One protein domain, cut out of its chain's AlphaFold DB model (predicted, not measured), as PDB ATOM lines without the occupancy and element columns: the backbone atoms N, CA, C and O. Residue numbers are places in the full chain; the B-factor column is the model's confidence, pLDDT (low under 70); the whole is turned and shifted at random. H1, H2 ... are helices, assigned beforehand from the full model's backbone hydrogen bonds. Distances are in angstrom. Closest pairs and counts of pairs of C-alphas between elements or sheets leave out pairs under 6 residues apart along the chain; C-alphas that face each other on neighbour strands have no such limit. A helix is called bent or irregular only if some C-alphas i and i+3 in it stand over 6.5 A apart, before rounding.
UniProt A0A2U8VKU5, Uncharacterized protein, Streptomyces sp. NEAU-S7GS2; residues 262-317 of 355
ATOM      1  N   VAL A 262     177.818 200.673 160.917       84.50
ATOM      2  CA  VAL A 262     176.662 199.881 160.493       84.50
ATOM      3  C   VAL A 262     175.429 200.288 161.296       84.50
ATOM      4  O   VAL A 262     175.529 200.688 162.455       84.50
ATOM      5  N   PHE A 263     174.256 200.153 160.689       89.25
ATOM      6  CA  PHE A 263     172.972 200.441 161.323       89.25
ATOM      7  C   PHE A 263     172.125 199.171 161.339       89.25
ATOM      8  O   PHE A 263     172.108 198.420 160.363       89.25
ATOM      9  N   ALA A 264     171.408 198.937 162.434       88.44
ATOM     10  CA  ALA A 264     170.346 197.948 162.473       88.44
ATOM     11  C   ALA A 264     169.062 198.587 161.942       88.44
ATOM     12  O   ALA A 264     168.707 199.692 162.352       88.44
ATOM     13  N   ARG A 265     168.353 197.888 161.057       89.38
ATOM     14  CA  ARG A 265     167.026 198.288 160.576       89.38
ATOM     15  C   ARG A 265     166.051 197.145 160.775       89.38
ATOM     16  O   ARG A 265     166.426 195.989 160.601       89.38
ATOM     17  N   CYS A 266     164.816 197.489 161.117       86.81
ATOM     18  CA  CYS A 266     163.722 196.530 161.127       86.81
ATOM     19  C   CYS A 266     163.340 196.186 159.682       86.81
ATOM     20  O   CYS A 266     163.141 197.095 158.872       86.81
ATOM     21  N   GLN A 267     163.241 194.899 159.344       84.75
ATOM     22  CA  GLN A 267     162.826 194.470 158.003       84.75
ATOM     23  C   GLN A 267     161.303 194.340 157.856       84.75
ATOM     24  O   GLN A 267     160.804 194.095 156.754       84.75
ATOM     25  N   GLU A 268     160.545 194.516 158.942       83.50
ATOM     26  CA  GLU A 268     159.093 194.388 158.913       83.50
ATOM     27  C   GLU A 268     158.437 195.528 158.121       83.50
ATOM     28  O   GLU A 268     158.773 196.712 158.239       83.50
ATOM     29  N   ARG A 269     157.481 195.166 157.260       77.44
ATOM     30  CA  ARG A 269     156.896 196.075 156.273       77.44
ATOM     31  C   ARG A 269     156.115 197.193 156.974       77.44
ATOM     32  O   ARG A 269     155.033 196.960 157.499       77.44
ATOM     33  N   GLY A 270     156.645 198.416 156.924       85.06
ATOM     34  CA  GLY A 270     156.043 199.597 157.556       85.06
ATOM     35  C   GLY A 270     156.705 200.023 158.869       85.06
ATOM     36  O   GLY A 270     156.364 201.087 159.384       85.06
ATOM     37  N   CYS A 271     157.682 199.265 159.375       84.25
ATOM     38  CA  CYS A 271     158.518 199.710 160.481       84.25
ATOM     39  C   CYS A 271     159.646 200.615 159.959       84.25
ATOM     40  O   CYS A 271     160.433 200.222 159.103       84.25
ATOM     41  N   ILE A 272     159.716 201.849 160.466       90.56
ATOM     42  CA  ILE A 272     160.738 202.849 160.092       90.56
ATOM     43  C   ILE A 272     161.880 202.933 161.112       90.56
ATOM     44  O   ILE A 272     162.597 203.931 161.171       90.56
ATOM     45  N   TRP A 273     162.014 201.920 161.966       90.44
ATOM     46  CA  TRP A 273     163.009 201.921 163.024       90.44
ATOM     47  C   TRP A 273     164.421 201.677 162.475       90.44
ATOM     48  O   TRP A 273     164.664 200.747 161.701       90.44
ATOM     49  N   GLU A 274     165.354 202.517 162.919       90.69
ATOM     50  CA  GLU A 274     166.787 202.440 162.654       90.69
ATOM     51  C   GLU A 274     167.531 202.717 163.966       90.69
ATOM     52  O   GLU A 274     167.150 203.607 164.736       90.69
ATOM     53  N   SER A 275     168.576 201.943 164.247       88.81
ATOM     54  CA  SER A 275     169.415 202.152 165.425       88.81
ATOM     55  C   SER A 275     170.333 203.370 165.279       88.81
ATOM     56  O   SER A 275     170.517 203.932 164.203       88.81
ATOM     57  N   GLU A 276     171.006 203.734 166.369       90.50
ATOM     58  CA  GLU A 276     172.215 204.555 166.275       90.50
ATOM     59  C   GLU A 276     173.333 203.799 165.527       90.50
ATOM     60  O   GLU A 276     173.288 202.564 165.444       90.50
ATOM     61  N   PRO A 277     174.307 204.517 164.936       86.75
ATOM     62  CA  PRO A 277     175.428 203.884 164.257       86.75
ATOM     63  C   PRO A 277     176.279 203.067 165.231       86.75
ATOM     64  O   PRO A 277     176.649 203.550 166.299       86.75
ATOM     65  N   MET A 278     176.648 201.855 164.826       85.31
ATOM     66  CA  MET A 278     177.500 200.945 165.593       85.31
ATOM     67  C   MET A 278     178.749 200.581 164.794       85.31
ATOM     68  O   MET A 278     178.736 200.571 163.566       85.31
ATOM     69  N   SER A 279     179.833 200.233 165.479       79.25
ATOM     70  CA  SER A 279     181.074 199.756 164.850       79.25
ATOM     71  C   SER A 279     181.060 198.248 164.551       79.25
ATOM     72  O   SER A 279     181.951 197.744 163.869       79.25
ATOM     73  N   ASN A 280     180.058 197.507 165.049       84.12
ATOM     74  CA  ASN A 280     180.015 196.045 165.000       84.12
ATOM     75  C   ASN A 280     178.740 195.502 164.324       84.12
ATOM     76  O   ASN A 280     177.631 195.617 164.849       84.12
ATOM     77  N   VAL A 281     178.913 194.829 163.182       80.94
ATOM     78  CA  VAL A 281     177.824 194.233 162.379       80.94
ATOM     79  C   VAL A 281     177.044 193.139 163.107       80.94
ATOM     80  O   VAL A 281     175.835 193.013 162.914       80.94
ATOM     81  N   VAL A 282     177.695 192.380 163.990       78.19
ATOM     82  CA  VAL A 282     177.033 191.309 164.747       78.19
ATOM     83  C   VAL A 282     176.091 191.903 165.792       78.19
ATOM     84  O   VAL A 282     174.979 191.408 165.971       78.19
ATOM     85  N   VAL A 283     176.509 192.989 166.447       78.44
ATOM     86  CA  VAL A 283     175.685 193.711 167.430       78.44
ATOM     87  C   VAL A 283     174.497 194.367 166.738       78.44
ATOM     88  O   VAL A 283     173.362 194.174 167.173       78.44
ATOM     89  N   ALA A 284     174.733 195.026 165.600       82.62
ATOM     90  CA  ALA A 284     173.671 195.602 164.783       82.62
ATOM     91  C   ALA A 284     172.630 194.549 164.360       82.62
ATOM     92  O   ALA A 284     171.428 194.752 164.520       82.62
ATOM     93  N   SER A 285     173.079 193.378 163.896       82.75
ATOM     94  CA  SER A 285     172.180 192.285 163.511       82.75
ATOM     95  C   SER A 285     171.337 191.776 164.688       82.75
ATOM     96  O   SER A 285     170.126 191.597 164.551       82.75
ATOM     97  N   LYS A 286     171.948 191.583 165.866       82.88
ATOM     98  CA  LYS A 286     171.233 191.143 167.075       82.88
ATOM     99  C   LYS A 286     170.210 192.175 167.547       82.88
ATOM    100  O   LYS A 286     169.098 191.794 167.900       82.88
ATOM    101  N   LEU A 287     170.562 193.461 167.517       85.75
ATOM    102  CA  LEU A 287     169.663 194.542 167.913       85.75
ATOM    103  C   LEU A 287     168.458 194.652 166.965       85.75
ATOM    104  O   LEU A 287     167.334 194.808 167.435       85.75
ATOM    105  N   GLY A 288     168.671 194.501 165.652       86.38
ATOM    106  CA  GLY A 288     167.585 194.467 164.666       86.38
ATOM    107  C   GLY A 288     166.596 193.332 164.934       86.38
ATOM    108  O   GLY A 288     165.397 193.575 165.041       86.38
ATOM    109  N   LYS A 289     167.105 192.113 165.165       84.25
ATOM    110  CA  LYS A 289     166.269 190.950 165.510       84.25
ATOM    111  C   LYS A 289     165.526 191.118 166.834       84.25
ATOM    112  O   LYS A 289     164.385 190.684 166.959       84.25
ATOM    113  N   ALA A 290     166.163 191.731 167.830       81.94
ATOM    114  CA  ALA A 290     165.525 191.991 169.116       81.94
ATOM    115  C   ALA A 290     164.378 193.007 168.981       81.94
ATOM    116  O   ALA A 290     163.326 192.813 169.579       81.94
ATOM    117  N   HIS A 291     164.554 194.044 168.156       89.00
ATOM    118  CA  HIS A 291     163.496 195.010 167.869       89.00
ATOM    119  C   HIS A 291     162.336 194.396 167.069       89.00
ATOM    120  O   HIS A 291     161.183 194.681 167.362       89.00
ATOM    121  N   GLU A 292     162.618 193.517 166.103       87.81
ATOM    122  CA  GLU A 292     161.579 192.763 165.379       87.81
ATOM    123  C   GLU A 292     160.762 191.854 166.307       87.81
ATOM    124  O   GLU A 292     159.566 191.666 166.099       87.81
ATOM    125  N   ALA A 293     161.389 191.293 167.343       84.25
ATOM    126  CA  ALA A 293     160.701 190.453 168.317       84.25
ATOM    127  C   ALA A 293     159.811 191.254 169.286       84.25
ATOM    128  O   ALA A 293     158.807 190.719 169.760       84.25
ATOM    129  N   ASP A 294     160.180 192.501 169.594       88.88
ATOM    130  CA  ASP A 294     159.464 193.368 170.533       88.88
ATOM    131  C   ASP A 294     159.661 194.865 170.188       88.88
ATOM    132  O   ASP A 294     160.566 195.529 170.715       88.88
ATOM    133  N   PRO A 295     158.821 195.427 169.293       84.50
ATOM    134  CA  PRO A 295     159.001 196.785 168.777       84.50
ATOM    135  C   PRO A 295     158.834 197.894 169.824       84.50
ATOM    136  O   PRO A 295     159.357 199.000 169.648       84.50
ATOM    137  N   GLU A 296     158.109 197.628 170.915       82.56
ATOM    138  CA  GLU A 296     157.805 198.624 171.954       82.56
ATOM    139  C   GLU A 296     158.886 198.706 173.042       82.56
ATOM    140  O   GLU A 296     158.923 199.652 173.839       82.56
ATOM    141  N   ASN A 297     159.824 197.758 173.056       78.31
ATOM    142  CA  ASN A 297     160.827 197.626 174.101       78.31
ATOM    143  C   ASN A 297     161.979 198.624 173.942       78.31
ATOM    144  O   ASN A 297     163.056 198.341 173.412       78.31
ATOM    145  N   ARG A 298     161.756 199.836 174.462       58.16
ATOM    146  CA  ARG A 298     162.752 200.922 174.484       58.16
ATOM    147  C   ARG A 298     164.001 200.594 175.310       58.16
ATOM    148  O   ARG A 298     165.046 201.194 175.074       58.16
ATOM    149  N   THR A 299     163.913 199.650 176.246       56.22
ATOM    150  CA  THR A 299     165.002 199.241 177.149       56.22
ATOM    151  C   THR A 299     166.095 198.406 176.476       56.22
ATOM    152  O   THR A 299     167.238 198.436 176.933       56.22
ATOM    153  N   LEU A 300     165.807 197.752 175.341       60.41
ATOM    154  CA  LEU A 300     166.822 197.055 174.530       60.41
ATOM    155  C   LEU A 300     167.957 197.986 174.071       60.41
ATOM    156  O   LEU A 300     169.099 197.554 173.926       60.41
ATOM    157  N   ARG A 301     167.653 199.278 173.896       57.53
ATOM    158  CA  ARG A 301     168.603 200.307 173.458       57.53
ATOM    159  C   ARG A 301     169.659 200.632 174.523       57.53
ATOM    160  O   ARG A 301     170.790 200.944 174.176       57.53
ATOM    161  N   THR A 302     169.309 200.546 175.805       55.97
ATOM    162  CA  THR A 302     170.203 200.925 176.912       55.97
ATOM    163  C   THR A 302     171.165 199.793 177.269       55.97
ATOM    164  O   THR A 302     172.365 200.021 177.406       55.97
ATOM    165  N   ASN A 303     170.660 198.557 177.320       57.66
ATOM    166  CA  ASN A 303     171.416 197.405 177.820       57.66
ATOM    167  C   ASN A 303     172.553 196.969 176.874       57.66
ATOM    168  O   ASN A 303     173.600 196.515 177.329       57.66
ATOM    169  N   LEU A 304     172.386 197.133 175.557       60.94
ATOM    170  CA  LEU A 304     173.432 196.807 174.576       60.94
ATOM    171  C   LEU A 304     174.518 197.893 174.494       60.94
ATOM    172  O   LEU A 304     175.697 197.565 174.382       60.94
ATOM    173  N   ASN A 305     174.152 199.167 174.665       56.53
ATOM    174  CA  ASN A 305     175.112 200.275 174.749       56.53
ATOM    175  C   ASN A 305     175.950 200.234 176.043       56.53
ATOM    176  O   ASN A 305     177.065 200.753 176.094       56.53
ATOM    177  N   GLU A 306     175.419 199.657 177.120       59.62
ATOM    178  CA  GLU A 306     176.180 199.373 178.345       59.62
ATOM    179  C   GLU A 306     177.146 198.200 178.165       59.62
ATOM    180  O   GLU A 306     178.267 198.252 178.669       59.62
ATOM    181  N   TRP A 307     176.759 197.191 177.384       62.03
ATOM    182  CA  TRP A 307     177.623 196.062 177.052       62.03
ATOM    183  C   TRP A 307     178.819 196.471 176.176       62.03
ATOM    184  O   TRP A 307     179.947 196.089 176.490       62.03
ATOM    185  N   ASP A 308     178.609 197.312 175.155       59.53
ATOM    186  CA  ASP A 308     179.702 197.849 174.323       59.53
ATOM    187  C   ASP A 308     180.649 198.749 175.137       59.53
ATOM    188  O   ASP A 308     181.866 198.586 175.055       59.53
ATOM    189  N   ARG A 309     180.121 199.616 176.016       63.47
ATOM    190  CA  ARG A 309     180.960 200.414 176.935       63.47
ATOM    191  C   ARG A 309     181.762 199.545 177.904       63.47
ATOM    192  O   ARG A 309     182.901 199.879 178.216       63.47
ATOM    193  N   GLY A 310     181.197 198.428 178.364       63.56
ATOM    194  CA  GLY A 310     181.905 197.460 179.202       63.56
ATOM    195  C   GLY A 310     183.045 196.750 178.463       63.56
ATOM    196  O   GLY A 310     184.119 196.554 179.029       63.56
ATOM    197  N   GLN A 311     182.843 196.408 177.187       63.06
ATOM    198  CA  GLN A 311     183.873 195.802 176.334       63.06
ATOM    199  C   GLN A 311     184.991 196.795 175.983       63.06
ATOM    200  O   GLN A 311     186.166 196.426 176.014       63.06
ATOM    201  N   GLU A 312     184.654 198.054 175.693       60.19
ATOM    202  CA  GLU A 312     185.641 199.109 175.432       60.19
ATOM    203  C   GLU A 312     186.454 199.451 176.687       60.19
ATOM    204  O   GLU A 312     187.679 199.489 176.610       60.19
ATOM    205  N   ALA A 313     185.812 199.570 177.855       62.09
ATOM    206  CA  ALA A 313     186.511 199.784 179.124       62.09
ATOM    207  C   ALA A 313     187.472 198.630 179.466       62.09
ATOM    208  O   ALA A 313     188.590 198.864 179.920       62.09
ATOM    209  N   ALA A 314     187.080 197.379 179.196       56.81
ATOM    210  CA  ALA A 314     187.961 196.221 179.361       56.81
ATOM    211  C   ALA A 314     189.144 196.234 178.369       56.81
ATOM    212  O   ALA A 314     190.261 195.849 178.718       56.81
ATOM    213  N   ALA A 315     188.924 196.703 177.137       60.81
ATOM    214  CA  ALA A 315     189.975 196.846 176.132       60.81
ATOM    215  C   ALA A 315     190.928 198.023 176.413       60.81
ATOM    216  O   ALA A 315     192.095 197.961 176.019       60.81
ATOM    217  N   ASP A 316     190.447 199.086 177.060       61.59
ATOM    218  CA  ASP A 316     191.256 200.215 177.526       61.59
ATOM    219  C   ASP A 316     192.130 199.806 178.721       61.59
ATOM    220  O   ASP A 316     193.333 200.065 178.700       61.59
ATOM    221  N   LEU A 317     191.582 199.042 179.674       59.88
ATOM    222  CA  LEU A 317     192.348 198.443 180.777       59.88
ATOM    223  C   LEU A 317     193.465 197.497 180.273       59.88
ATOM    224  O   LEU A 317     194.596 197.604 180.739       59.88
TER     225      LEU A 317
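Overview. This is residues 262 to 317 of the 355 residues of an uncharacterized protein of Streptomyces sp. NEAU-S7GS2 (UniProt A0A2U8VKU5). An unnamed stretch folds back on itself like a long loop, residues 262 to 280, beside the first arm of a two-helix hairpin, and the second arm, H2, sticks out beyond this body with residues 309 to 317. H1 and H2 run opposite ways and meet near the turn between them. The printed part has 56 residues, with two named helices, H1 then H2, and no named strand; the class is all helix. It is only just compact, close to loose, with a radius of gyration of the C-alphas of 12.1 A, and it spans 43 by 20 by 14 A.

Arrangement. After residues 262 to 280, which hold no named element, comes H1, residues 281 to 293. A short link of 6 residues joins it to H2, residues 300 to 317. H1, with residues 287 to 291 alone, touches residues 300 to 304 of H2; their closest C-alphas, those of Ala 290 and Leu 300, are 7.5 A apart. The two form a helical hairpin, at a shallow tilt of 21 degrees, opposite ways. Every O i to N i+4 pair is within hydrogen-bond range in H1, and 12 of 14 are in H2.

Along the chain. H1 begins at C-alpha 281, (177.824, 194.233, 162.379), and measures 18.5 A. H2 measures 26.3 A and ends at C-alpha 317, (192.348, 198.443, 180.777). H2 is neither bent nor irregular, but only just: C-alphas 301 and 304 are 6.1 A apart.

Size, cuts and confidence. The two C-alphas farthest apart, those of Arg 269 and Leu 317, are 43.2 A apart. Without residues 309 to 317, which stand free, the body spans 29 by 20 by 13 A. The printed part has no cut. The mean pLDDT of the printed part is 76.0; residues 298 to 317 are under 70.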